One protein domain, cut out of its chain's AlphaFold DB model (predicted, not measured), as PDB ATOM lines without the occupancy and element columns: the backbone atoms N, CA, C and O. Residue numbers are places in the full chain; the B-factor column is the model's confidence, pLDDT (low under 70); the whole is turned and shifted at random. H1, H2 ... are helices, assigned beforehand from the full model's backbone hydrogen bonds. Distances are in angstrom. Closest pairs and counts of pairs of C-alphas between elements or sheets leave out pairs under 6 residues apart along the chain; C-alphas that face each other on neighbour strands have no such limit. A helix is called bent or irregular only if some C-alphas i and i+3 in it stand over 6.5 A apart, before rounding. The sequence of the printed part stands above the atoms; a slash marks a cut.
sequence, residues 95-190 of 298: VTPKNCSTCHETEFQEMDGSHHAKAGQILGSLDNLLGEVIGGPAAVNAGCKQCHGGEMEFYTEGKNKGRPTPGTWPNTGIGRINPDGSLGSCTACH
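AT A GLANCE: This is residues 95 to 190 of the 298 residues of the protein "HAO-like octaheme cytochrome c (Fragment part 1)" of Thiocapsa sp. KS1 (UniProt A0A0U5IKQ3). Two groups of short helices sit at opposite ends of the longest axis, H1 and H2 as a pair at one end and H3, H4 and H5 at the other, where the chain runs out through H3 to H4 and comes back through H5 beside H3. A long stretch without named elements, residues 149 to 190, fills the space between the groups with residues 174 to 185 and sends residues 154 to 163 out and back as a narrow loop away from the helices. The printed part has 96 residues with five named helices, H1 to H5 in order, and no named strand; its class is all helix, though under half of the residues, 42, are in named elements. The whole is compact, with a radius of gyration of the C-alphas of 13.8 A and spans of 42 by 36 by 21 A.

IN THESE COORDINATES: H1, residues 97 to 101, begins at C-alpha 97 (143.718, 134.224, 99.605). H2, residues 105 to 113, is 12.3 A long. H3 holds residues 119 to 124, 10.6 A. H4, residues 126 to 142, 19.3 A, is irregular: C-alphas 134 and 137 are 9.3 A apart, with a kink of 116 degrees near residue 136. H5, residues 144 to 148, ends at C-alpha 148 (157.771, 128.344, 102.031).

HOW THE PARTS SIT: H1 and H2 touch; their closest C-alphas, Ser 101 and Phe 108, are 5.5 A apart. H2 and H3 are apart. H3 and H5 touch, with the closest C-alphas, Gly 120 and His 148, at 4.8 A. H3 and H4 are close but not clearly touching, only just about perpendicular at 73 degrees; their closest C-alphas are those of Ile 122 and Asn 128, 6.8 A. In H1, H2 and H5 every O i to N i+4 pair is within hydrogen-bond range; in H4 8 of 13 are, and in H3 0 of 2, beside 3 of 3 O i to N i+3 pairs.

THE WHOLE: The C-alphas of Cys 103 and Ile 134 are the two farthest apart, 42.7 A. The printed part has no cut, and the four links between helices are tight. Mean pLDDT of the printed part is 91.7, with residues 127 and 130 under 70.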
ATOM      1  N   VAL A  95     142.992 128.575  93.640       96.81
ATOM      2  CA  VAL A  95     142.243 129.454  94.551       96.81
ATOM      3  C   VAL A  95     143.234 130.199  95.451       96.81
ATOM      4  O   VAL A  95     144.132 129.585  96.051       96.81
ATOM      5  N   THR A  96     143.104 131.523  95.507       97.44
ATOM      6  CA  THR A  96     144.019 132.437  96.204       97.44
ATOM      7  C   THR A  96     143.416 132.938  97.526       97.44
ATOM      8  O   THR A  96     142.207 132.828  97.742       97.44
ATOM      9  N   PRO A  97     144.225 133.537  98.418       98.06
ATOM     10  CA  PRO A  97     143.718 134.224  99.605       98.06
ATOM     11  C   PRO A  97     142.636 135.282  99.328       98.06
ATOM     12  O   PRO A  97     141.700 135.392 100.117       98.06
ATOM     13  N   LYS A  98     142.690 136.009  98.201       97.31
ATOM     14  CA  LYS A  98     141.641 136.983  97.836       97.31
ATOM     15  C   LYS A  98     140.309 136.319  97.488       97.31
ATOM     16  O   LYS A  98     139.264 136.908  97.732       97.31
ATOM     17  N   ASN A  99     140.311 135.091  96.957       96.81
ATOM     18  CA  ASN A  99     139.061 134.341  96.811       96.81
ATOM     19  C   ASN A  99     138.450 134.046  98.188       96.81
ATOM     20  O   ASN A  99     137.253 134.239  98.381       96.81
ATOM     21  N   CYS A 100     139.274 133.629  99.156       97.50
ATOM     22  CA  CYS A 100     138.825 133.351 100.521       97.50
ATOM     23  C   CYS A 100     138.313 134.614 101.231       97.50
ATOM     24  O   CYS A 100     137.334 134.536 101.972       97.50
ATOM     25  N   SER A 101     138.937 135.771 100.988       97.31
ATOM     26  CA  SER A 101     138.604 137.030 101.667       97.31
ATOM     27  C   SER A 101     137.209 137.567 101.325       97.31
ATOM     28  O   SER A 101     136.633 138.309 102.113       97.31
ATOM     29  N   THR A 102     136.596 137.099 100.230       95.00
ATOM     30  CA  THR A 102     135.186 137.397  99.915       95.00
ATOM     31  C   THR A 102     134.225 137.018 101.051       95.00
ATOM     32  O   THR A 102     133.185 137.655 101.208       95.00
ATOM     33  N   CYS A 103     134.580 136.014 101.866       96.38
ATOM     34  CA  CYS A 103     133.836 135.614 103.065       96.38
ATOM     35  C   CYS A 103     134.665 135.697 104.360       96.38
ATOM     36  O   CYS A 103     134.099 135.897 105.432       96.38
ATOM     37  N   HIS A 104     135.990 135.550 104.275       97.50
ATOM     38  CA  HIS A 104     136.923 135.458 105.406       97.50
ATOM     39  C   HIS A 104     137.901 136.639 105.441       97.50
ATOM     40  O   HIS A 104     139.120 136.463 105.450       97.50
ATOM     41  N   GLU A 105     137.367 137.860 105.401       97.94
ATOM     42  CA  GLU A 105     138.171 139.085 105.317       97.94
ATOM     43  C   GLU A 105     139.071 139.282 106.547       97.94
ATOM     44  O   GLU A 105     140.232 139.658 106.410       97.94
ATOM     45  N   THR A 106     138.576 138.974 107.751       97.06
ATOM     46  CA  THR A 106     139.368 139.092 108.986       97.06
ATOM     47  C   THR A 106     140.564 138.146 108.974       97.06
ATOM     48  O   THR A 106     141.697 138.586 109.163       97.06
ATOM     49  N   GLU A 107     140.341 136.859 108.696       97.81
ATOM     50  CA  GLU A 107     141.420 135.871 108.636       97.81
ATOM     51  C   GLU A 107     142.420 136.181 107.513       97.81
ATOM     52  O   GLU A 107     143.625 135.969 107.677       97.81
ATOM     53  N   PHE A 108     141.937 136.714 106.386       97.81
ATOM     54  CA  PHE A 108     142.787 137.184 105.296       97.81
ATOM     55  C   PHE A 108     143.705 138.326 105.744       97.81
ATOM     56  O   PHE A 108     144.916 138.213 105.570       97.81
ATOM     57  N   GLN A 109     143.166 139.384 106.355       96.69
ATOM     58  CA  GLN A 109     143.953 140.540 106.803       96.69
ATOM     59  C   GLN A 109     145.002 140.154 107.854       96.69
ATOM     60  O   GLN A 109     146.154 140.586 107.781       96.69
ATOM     61  N   GLU A 110     144.628 139.297 108.808       96.75
ATOM     62  CA  GLU A 110     145.558 138.750 109.797       96.75
ATOM     63  C   GLU A 110     146.701 137.974 109.120       96.75
ATOM     64  O   GLU A 110     147.880 138.186 109.424       96.75
ATOM     65  N   MET A 111     146.373 137.089 108.175       97.12
ATOM     66  CA  MET A 111     147.369 136.290 107.466       97.12
ATOM     67  C   MET A 111     148.275 137.147 106.575       97.12
ATOM     68  O   MET A 111     149.492 136.972 106.620       97.12
ATOM     69  N   ASP A 112     147.721 138.079 105.798       94.94
ATOM     70  CA  ASP A 112     148.452 138.944 104.860       94.94
ATOM     71  C   ASP A 112     149.505 139.814 105.575       94.94
ATOM     72  O   ASP A 112     150.649 139.960 105.124       94.94
ATOM     73  N   GLY A 113     149.170 140.297 106.777       90.31
ATOM     74  CA  GLY A 113     150.101 141.021 107.644       90.31
ATOM     75  C   GLY A 113     151.272 140.171 108.156       90.31
ATOM     76  O   GLY A 113     152.345 140.705 108.456       90.31
ATOM     77  N   SER A 114     151.121 138.847 108.214       94.00
ATOM     78  CA  SER A 114     152.075 137.941 108.859       94.00
ATOM     79  C   SER A 114     153.372 137.711 108.064       94.00
ATOM     80  O   SER A 114     153.455 137.894 106.848       94.00
ATOM     81  N   HIS A 115     154.408 137.217 108.751       93.06
ATOM     82  CA  HIS A 115     155.606 136.690 108.084       93.06
ATOM     83  C   HIS A 115     155.330 135.406 107.291       93.06
ATOM     84  O   HIS A 115     156.043 135.125 106.330       93.06
ATOM     85  N   HIS A 116     154.301 134.639 107.661       96.06
ATOM     86  CA  HIS A 116     153.923 133.421 106.953       96.06
ATOM     87  C   HIS A 116     153.454 133.713 105.525       96.06
ATOM     88  O   HIS A 116     153.921 133.050 104.602       96.06
ATOM     89  N   ALA A 117     152.626 134.742 105.309       97.06
ATOM     90  CA  ALA A 117     152.214 135.129 103.956       97.06
ATOM     91  C   ALA A 117     153.415 135.503 103.073       97.06
ATOM     92  O   ALA A 117     153.449 135.187 101.888       97.06
ATOM     93  N   LYS A 118     154.459 136.093 103.663       95.31
ATOM     94  CA  LYS A 118     155.672 136.540 102.958       95.31
ATOM     95  C   LYS A 118     156.745 135.451 102.833       95.31
ATOM     96  O   LYS A 118     157.802 135.703 102.260       95.31
ATOM     97  N   ALA A 119     156.503 134.236 103.333       94.50
ATOM     98  CA  ALA A 119     157.534 133.204 103.451       94.50
ATOM     99  C   ALA A 119     158.170 132.788 102.114       94.50
ATOM    100  O   ALA A 119     159.352 132.449 102.107       94.50
ATOM    101  N   GLY A 120     157.441 132.847 100.992       92.25
ATOM    102  CA  GLY A 120     157.964 132.492  99.668       92.25
ATOM    103  C   GLY A 120     158.985 133.487  99.115       92.25
ATOM    104  O   GLY A 120     159.796 133.123  98.268       92.25
ATOM    105  N   GLN A 121     159.022 134.718  99.637       90.38
ATOM    106  CA  GLN A 121     159.987 135.743  99.217       90.38
ATOM    107  C   GLN A 121     161.430 135.374  99.587       90.38
ATOM    108  O   GLN A 121     162.369 135.870  98.966       90.38
ATOM    109  N   ILE A 122     161.625 134.466 100.554       82.62
ATOM    110  CA  ILE A 122     162.961 133.990 100.935       82.62
ATOM    111  C   ILE A 122     163.681 133.291  99.777       82.62
ATOM    112  O   ILE A 122     164.910 133.278  99.748       82.62
ATOM    113  N   LEU A 123     162.940 132.749  98.805       77.31
ATOM    114  CA  LEU A 123     163.539 132.069  97.661       77.31
ATOM    115  C   LEU A 123     164.320 133.025  96.748       77.31
ATOM    116  O   LEU A 123     165.255 132.599  96.085       77.31
ATOM    117  N   GLY A 124     164.015 134.324  96.774       73.06
ATOM    118  CA  GLY A 124     164.801 135.348  96.079       73.06
ATOM    119  C   GLY A 124     165.983 135.896  96.889       73.06
ATOM    120  O   GLY A 124     166.600 136.874  96.471       73.06
ATOM    121  N   SER A 125     166.274 135.339  98.070       75.44
ATOM    122  CA  SER A 125     167.307 135.851  98.979       75.44
ATOM    123  C   SER A 125     168.618 135.063  98.902       75.44
ATOM    124  O   SER A 125     168.658 133.928  98.426       75.44
ATOM    125  N   LEU A 126     169.695 135.642  99.449       70.00
ATOM    126  CA  LEU A 126     170.993 134.966  99.592       70.00
ATOM    127  C   LEU A 126     170.896 133.654 100.389       70.00
ATOM    128  O   LEU A 126     171.702 132.754 100.164       70.00
ATOM    129  N   ASP A 127     169.895 133.517 101.265       67.31
ATOM    130  CA  ASP A 127     169.672 132.297 102.045       67.31
ATOM    131  C   ASP A 127     169.284 131.099 101.157       67.31
ATOM    132  O   ASP A 127     169.500 129.952 101.541       67.31
ATOM    133  N   ASN A 128     168.759 131.345  99.949       73.62
ATOM    134  CA  ASN A 128     168.382 130.297  98.997       73.62
ATOM    135  C   ASN A 128     169.514 129.928  98.018       73.62
ATOM    136  O   ASN A 128     169.353 129.014  97.211       73.62
ATOM    137  N   LEU A 129     170.681 130.581  98.096       74.12
ATOM    138  CA  LEU A 129     171.795 130.323  97.177       74.12
ATOM    139  C   LEU A 129     172.253 128.859  97.233       74.12
ATOM    140  O   LEU A 129     172.452 128.234  96.193       74.12
ATOM    141  N   LEU A 130     172.391 128.291  98.438       69.94
ATOM    142  CA  LEU A 130     172.742 126.874  98.585       69.94
ATOM    143  C   LEU A 130     171.643 125.958  98.031       69.94
ATOM    144  O   LEU A 130     171.957 124.957  97.390       69.94
ATOM    145  N   GLY A 131     170.373 126.305  98.249       74.56
ATOM    146  CA  GLY A 131     169.240 125.536  97.743       74.56
ATOM    147  C   GLY A 131     169.227 125.486  96.217       74.56
ATOM    148  O   GLY A 131     169.287 124.407  95.630       74.56
ATOM    149  N   GLU A 132     169.201 126.649  95.567       72.88
ATOM    150  CA  GLU A 132     169.046 126.741  94.113       72.88
ATOM    151  C   GLU A 132     170.303 126.374  93.330       72.88
ATOM    152  O   GLU A 132     170.188 125.700  92.306       72.88
ATOM    153  N   VAL A 133     171.493 126.769  93.790       74.50
ATOM    154  CA  VAL A 133     172.731 126.565  93.018       74.50
ATOM    155  C   VAL A 133     173.332 125.185  93.260       74.50
ATOM    156  O   VAL A 133     173.787 124.550  92.312       74.50
ATOM    157  N   ILE A 134     173.337 124.702  94.507       79.31
ATOM    158  CA  ILE A 134     173.936 123.399  94.841       79.31
ATOM    159  C   ILE A 134     172.893 122.284  94.733       79.31
ATOM    160  O   ILE A 134     173.175 121.238  94.152       79.31
ATOM    161  N   GLY A 135     171.690 122.493  95.278       80.94
ATOM    162  CA  GLY A 135     170.608 121.502  95.233       80.94
ATOM    163  C   GLY A 135     169.880 121.435  93.886       80.94
ATOM    164  O   GLY A 135     169.381 120.378  93.497       80.94
ATOM    165  N   GLY A 136     169.838 122.548  93.153       85.88
ATOM    166  CA  GLY A 136     169.163 122.660  91.866       85.88
ATOM    167  C   GLY A 136     167.638 122.853  91.974       85.88
ATOM    168  O   GLY A 136     167.024 122.575  93.012       85.88
ATOM    169  N   PRO A 137     166.971 123.279  90.881       84.00
ATOM    170  CA  PRO A 137     165.552 123.653  90.903       84.00
ATOM    171  C   PRO A 137     164.598 122.529  91.323       84.00
ATOM    172  O   PRO A 137     163.571 122.783  91.952       84.00
ATOM    173  N   ALA A 138     164.929 121.274  91.001       87.44
ATOM    174  CA  ALA A 138     164.104 120.123  91.362       87.44
ATOM    175  C   ALA A 138     164.093 119.872  92.879       87.44
ATOM    176  O   ALA A 138     163.027 119.625  93.444       87.44
ATOM    177  N   ALA A 139     165.247 119.994  93.548       87.75
ATOM    178  CA  ALA A 139     165.345 119.842  94.998       87.75
ATOM    179  C   ALA A 139     164.617 120.979  95.728       87.75
ATOM    180  O   ALA A 139     163.850 120.729  96.656       87.75
ATOM    181  N   VAL A 140     164.778 122.217  95.255       88.81
ATOM    182  CA  VAL A 140     164.068 123.388  95.798       88.81
ATOM    183  C   VAL A 140     162.557 123.248  95.632       88.81
ATOM    184  O   VAL A 140     161.803 123.568  96.550       88.81
ATOM    185  N   ASN A 141     162.097 122.728  94.491       88.12
ATOM    186  CA  ASN A 141     160.676 122.498  94.259       88.12
ATOM    187  C   ASN A 141     160.091 121.399  95.161       88.12
ATOM    188  O   ASN A 141     158.994 121.560  95.697       88.12
ATOM    189  N   ALA A 142     160.818 120.298  95.354       88.12
ATOM    190  CA  ALA A 142     160.371 119.188  96.192       88.12
ATOM    191  C   ALA A 142     160.508 119.463  97.704       88.12
ATOM    192  O   ALA A 142     159.767 118.876  98.487       88.12
ATOM    193  N   GLY A 143     161.426 120.345  98.113       89.00
ATOM    194  CA  GLY A 143     161.694 120.687  99.513       89.00
ATOM    195  C   GLY A 143     161.211 122.089  99.881       89.00
ATOM    196  O   GLY A 143     160.104 122.267 100.387       89.00
ATOM    197  N   CYS A 144     162.038 123.103  99.616       90.56
ATOM    198  CA  CYS A 144     161.844 124.479 100.088       90.56
ATOM    199  C   CYS A 144     160.471 125.056  99.700       90.56
ATOM    200  O   CYS A 144     159.748 125.576 100.554       90.56
ATOM    201  N   LYS A 145     160.070 124.914  98.427       92.06
ATOM    202  CA  LYS A 145     158.796 125.439  97.901       92.06
ATOM    203  C   LYS A 145     157.571 124.753  98.509       92.06
ATOM    204  O   LYS A 145     156.509 125.375  98.540       92.06
ATOM    205  N   GLN A 146     157.686 123.522  99.014       92.69
ATOM    206  CA  GLN A 146     156.562 122.818  99.649       92.69
ATOM    207  C   GLN A 146     156.208 123.382 101.030       92.69
ATOM    208  O   GLN A 146     155.050 123.261 101.453       92.69
ATOM    209  N   CYS A 147     157.176 124.029 101.691       94.56
ATOM    210  CA  CYS A 147     157.009 124.687 102.987       94.56
ATOM    211  C   CYS A 147     156.832 126.204 102.840       94.56
ATOM    212  O   CYS A 147     155.831 126.752 103.298       94.56
ATOM    213  N   HIS A 148     157.757 126.881 102.155       95.25
ATOM    214  CA  HIS A 148     157.771 128.344 102.031       95.25
ATOM    215  C   HIS A 148     156.799 128.872 100.977       95.25
ATOM    216  O   HIS A 148     156.229 129.947 101.145       95.25
ATOM    217  N   GLY A 149     156.568 128.103  99.917       94.88
ATOM    218  CA  GLY A 149     155.863 128.560  98.723       94.88
ATOM    219  C   GLY A 149     156.837 129.130  97.702       94.88
ATOM    220  O   GLY A 149     158.038 129.163  97.936       94.88
ATOM    221  N   GLY A 150     156.324 129.545  96.553       92.56
ATOM    222  CA  GLY A 150     157.095 130.212  95.508       92.56
ATOM    223  C   GLY A 150     156.171 130.958  94.556       92.56
ATOM    224  O   GLY A 150     154.952 130.952  94.751       92.56
ATOM    225  N   GLU A 151     156.758 131.600  93.551       93.88
ATOM    226  CA  GLU A 151     156.002 132.248  92.482       93.88
ATOM    227  C   GLU A 151     155.284 131.225  91.609       93.88
ATOM    228  O   GLU A 151     155.845 130.195  91.222       93.88
ATOM    229  N   MET A 152     154.003 131.495  91.372       95.12
ATOM    230  CA  MET A 152     153.158 130.717  90.486       95.12
ATOM    231  C   MET A 152     153.344 131.195  89.052       95.12
ATOM    232  O   MET A 152     153.144 132.368  88.749       95.12
ATOM    233  N   GLU A 153     153.645 130.264  88.157       95.62
ATOM    234  CA  GLU A 153     153.795 130.538  86.732       95.62
ATOM    235  C   GLU A 153     152.688 129.839  85.949       95.62
ATOM    236  O   GLU A 153     152.229 128.759  86.328       95.62
ATOM    237  N   PHE A 154     152.277 130.436  84.833       97.12
ATOM    238  CA  PHE A 154     151.163 129.957  84.021       97.12
ATOM    239  C   PHE A 154     151.529 129.951  82.543       97.12
ATOM    240  O   PHE A 154     152.284 130.796  82.063       97.12
ATOM    241  N   TYR A 155     150.947 129.016  81.798       97.19
ATOM    242  CA  TYR A 155     150.979 129.093  80.345       97.19
ATOM    243  C   TYR A 155     150.155 130.302  79.886       97.19
ATOM    244  O   TYR A 155     148.969 130.410  80.197       97.19
ATOM    245  N   THR A 156     150.769 131.198  79.117       95.38
ATOM    246  CA  THR A 156     150.113 132.404  78.583       95.38
ATOM    247  C   THR A 156     149.479 132.180  77.210       95.38
ATOM    248  O   THR A 156     148.582 132.922  76.805       95.38
ATOM    249  N   GLU A 157     149.893 131.121  76.512       94.31
ATOM    250  CA  GLU A 157     149.475 130.793  75.150       94.31
ATOM    251  C   GLU A 157     149.245 129.286  74.958       94.31
ATOM    252  O   GLU A 157     149.618 128.444  75.780       94.31
ATOM    253  N   GLY A 158     148.624 128.939  73.829       94.69
ATOM    254  CA  GLY A 158     148.381 127.559  73.424       94.69
ATOM    255  C   GLY A 158     147.274 126.856  74.216       94.69
ATOM    256  O   GLY A 158     146.515 127.462  74.969       94.69
ATOM    257  N   LYS A 159     147.179 125.533  74.034       94.06
ATOM    258  CA  LYS A 159     146.094 124.697  74.589       94.06
ATOM    259  C   LYS A 159     146.020 124.667  76.121       94.06
ATOM    260  O   LYS A 159     144.985 124.318  76.672       94.06
ATOM    261  N   ASN A 160     147.125 124.991  76.792       95.19
ATOM    262  CA  ASN A 160     147.218 124.993  78.249       95.19
ATOM    263  C   ASN A 160     147.096 126.402  78.837       95.19
ATOM    264  O   ASN A 160     147.298 126.540  80.041       95.19
ATOM    265  N   LYS A 161     146.795 127.430  78.025       96.69
ATOM    266  CA  LYS A 161     146.642 128.811  78.492       96.69
ATOM    267  C   LYS A 161     145.766 128.867  79.747       96.69
ATOM    268  O   LYS A 161     144.708 128.245  79.771       96.69
ATOM    269  N   GLY A 162     146.228 129.580  80.773       96.38
ATOM    270  CA  GLY A 162     145.539 129.693  82.062       96.38
ATOM    271  C   GLY A 162     145.873 128.592  83.070       96.38
ATOM    272  O   GLY A 162     145.539 128.709  84.243       96.38
ATOM    273  N   ARG A 163     146.555 127.516  82.662       96.81
ATOM    274  CA  ARG A 163     146.972 126.444  83.579       96.81
ATOM    275  C   ARG A 163     148.358 126.733  84.162       96.81
ATOM    276  O   ARG A 163     149.219 127.235  83.434       96.81
ATOM    277  N   PRO A 164     148.601 126.385  85.439       96.12
ATOM    278  CA  PRO A 164     149.910 126.569  86.044       96.12
ATOM    279  C   PRO A 164     150.953 125.635  85.420       96.12
ATOM    280  O   PRO A 164     150.630 124.527  84.972       96.12
ATOM    281  N   THR A 165     152.209 126.073  85.393       94.31
ATOM    282  CA  THR A 165     153.318 125.302  84.823       94.31
ATOM    283  C   THR A 165     153.784 124.188  85.772       94.31
ATOM    284  O   THR A 165     153.734 124.326  87.004       94.31
ATOM    285  N   PRO A 166     154.283 123.060  85.232       90.38
ATOM    286  CA  PRO A 166     155.007 122.083  86.032       90.38
ATOM    287  C   PRO A 166     156.204 122.746  86.720       90.38
ATOM    288  O   PRO A 166     156.982 123.443  86.077       90.38
ATOM    289  N   GLY A 167     156.363 122.520  88.022       86.62
ATOM    290  CA  GLY A 167     157.446 123.123  88.807       86.62
ATOM    291  C   GLY A 167     157.014 124.277  89.711       86.62
ATOM    292  O   GLY A 167     157.718 124.586  90.670       86.62
ATOM    293  N   THR A 168     155.842 124.863  89.456       89.94
ATOM    294  CA  THR A 168     155.211 125.852  90.349       89.94
ATOM    295  C   THR A 168     153.912 125.331  90.967       89.94
ATOM    296  O   THR A 168     153.510 125.790  92.033       89.94
ATOM    297  N   TRP A 169     153.304 124.293  90.377       92.88
ATOM    298  CA  TRP A 169     152.125 123.595  90.898       92.88
ATOM    299  C   TRP A 169     152.296 122.065  90.862       92.88
ATOM    300  O   TRP A 169     152.881 121.554  89.903       92.88
ATOM    301  N   PRO A 170     151.769 121.302  91.847       92.19
ATOM    302  CA  PRO A 170     151.039 121.737  93.043       92.19
ATOM    303  C   PRO A 170     151.928 122.410  94.099       92.19
ATOM    304  O   PRO A 170     153.025 121.943  94.394       92.19
ATOM    305  N   ASN A 171     151.414 123.484  94.709       91.69
ATOM    306  CA  ASN A 171     152.105 124.210  95.774       91.69
ATOM    307  C   ASN A 171     151.140 124.608  96.903       91.69
ATOM    308  O   ASN A 171     150.109 125.250  96.679       91.69
ATOM    309  N   THR A 172     151.495 124.202  98.123       92.06
ATOM    310  CA  THR A 172     150.786 124.529  99.377       92.06
ATOM    311  C   THR A 172     151.714 125.193 100.389       92.06
ATOM    312  O   THR A 172     151.456 125.156 101.591       92.06
ATOM    313  N   GLY A 173     152.828 125.750  99.912       96.31
ATOM    314  CA  GLY A 173     153.755 126.465 100.762       96.31
ATOM    315  C   GLY A 173     153.117 127.749 101.280       96.31
ATOM    316  O   GLY A 173     152.351 128.416 100.579       96.31
ATOM    317  N   ILE A 174     153.385 128.057 102.544       97.69
ATOM    318  CA  ILE A 174     152.559 128.973 103.327       97.69
ATOM    319  C   ILE A 174     152.591 130.418 102.818       97.69
ATOM    320  O   ILE A 174     151.603 131.128 102.984       97.69
ATOM    321  N   GLY A 175     153.674 130.803 102.136       97.38
ATOM    322  CA  GLY A 175     153.899 132.110 101.524       97.38
ATOM    323  C   GLY A 175     153.936 132.088  99.993       97.38
ATOM    324  O   GLY A 175     154.719 132.821  99.396       97.38
ATOM    325  N   ARG A 176     153.147 131.214  99.349       97.19
ATOM    326  CA  ARG A 176     152.991 131.161  97.881       97.19
ATOM    327  C   ARG A 176     152.657 132.544  97.302       97.19
ATOM    328  O   ARG A 176     151.806 133.238  97.847       97.19
ATOM    329  N   ILE A 177     153.278 132.924  96.188       96.69
ATOM    330  CA  ILE A 177     153.011 134.200  95.503       96.69
ATOM    331  C   ILE A 177     152.008 133.923  94.377       96.69
ATOM    332  O   ILE A 177     152.282 133.126  93.478       96.69
ATOM    333  N   ASN A 178     150.814 134.514  94.476       97.62
ATOM    334  CA  ASN A 178     149.662 134.179  93.636       97.62
ATOM    335  C   ASN A 178     149.531 135.104  92.408       97.62
ATOM    336  O   ASN A 178     149.977 136.251  92.456       97.62
ATOM    337  N   PRO A 179     148.857 134.653  91.328       95.88
ATOM    338  CA  PRO A 179     148.690 135.432  90.090       95.88
ATOM    339  C   PRO A 179     147.908 136.744  90.254       95.88
ATOM    340  O   PRO A 179     148.017 137.640  89.424       95.88
ATOM    341  N   ASP A 180     147.111 136.876  91.312       96.00
ATOM    342  CA  ASP A 180     146.347 138.086  91.630       96.00
ATOM    343  C   ASP A 180     147.100 139.050  92.571       96.00
ATOM    344  O   ASP A 180     146.507 139.988  93.118       96.00
ATOM    345  N   GLY A 181     148.392 138.795  92.797       95.38
ATOM    346  CA  GLY A 181     149.275 139.567  93.668       95.38
ATOM    347  C   GLY A 181     149.091 139.307  95.164       95.38
ATOM    348  O   GLY A 181     149.804 139.906  95.963       95.38
ATOM    349  N   SER A 182     148.150 138.447  95.570       97.31
ATOM    350  CA  SER A 182     148.012 138.067  96.979       97.31
ATOM    351  C   SER A 182     149.135 137.131  97.426       97.31
ATOM    352  O   SER A 182     149.667 136.333  96.646       97.31
ATOM    353  N   LEU A 183     149.486 137.208  98.707       97.31
ATOM    354  CA  LEU A 183     150.535 136.392  99.301       97.31
ATOM    355  C   LEU A 183     149.936 135.318 100.213       97.31
ATOM    356  O   LEU A 183     149.029 135.569 100.999       97.31
ATOM    357  N   GLY A 184     150.470 134.107 100.109       97.12
ATOM    358  CA  GLY A 184     150.167 132.983 100.977       97.12
ATOM    359  C   GLY A 184     149.296 131.883 100.373       97.12
ATOM    360  O   GLY A 184     148.817 131.952  99.237       97.12
ATOM    361  N   SER A 185     149.114 130.816 101.157       97.38
ATOM    362  CA  SER A 185     148.241 129.686 100.827       97.38
ATOM    363  C   SER A 185     147.352 129.308 102.011       97.38
ATOM    364  O   SER A 185     147.809 128.691 102.972       97.38
ATOM    365  N   CYS A 186     146.049 129.584 101.905       97.75
ATOM    366  CA  CYS A 186     145.060 129.218 102.928       97.75
ATOM    367  C   CYS A 186     144.900 127.696 103.103       97.75
ATOM    368  O   CYS A 186     144.274 127.243 104.049       97.75
ATOM    369  N   THR A 187     145.477 126.880 102.215       97.50
ATOM    370  CA  THR A 187     145.445 125.411 102.318       97.50
ATOM    371  C   THR A 187     146.656 124.809 103.034       97.50
ATOM    372  O   THR A 187     146.795 123.590 103.046       97.50
ATOM    373  N   ALA A 188     147.543 125.635 103.601       97.56
ATOM    374  CA  ALA A 188     148.740 125.156 104.294       97.56
ATOM    375  C   ALA A 188     148.420 124.398 105.600       97.56
ATOM    376  O   ALA A 188     149.103 123.423 105.906       97.56
ATOM    377  N   CYS A 189     147.377 124.817 106.334       97.88
ATOM    378  CA  CYS A 189     147.003 124.238 107.635       97.88
ATOM    379  C   CYS A 189     145.707 123.407 107.584       97.88
ATOM    380  O   CYS A 189     145.622 122.323 108.149       97.88
ATOM    381  N   HIS A 190     144.670 123.901 106.906       97.44
ATOM    382  CA  HIS A 190     143.443 123.140 106.652       97.44
ATOM    383  C   HIS A 190     143.338 122.859 105.153       97.44
ATOM    384  O   HIS A 190     143.023 123.734 104.342       97.44
TER     385      HIS A 190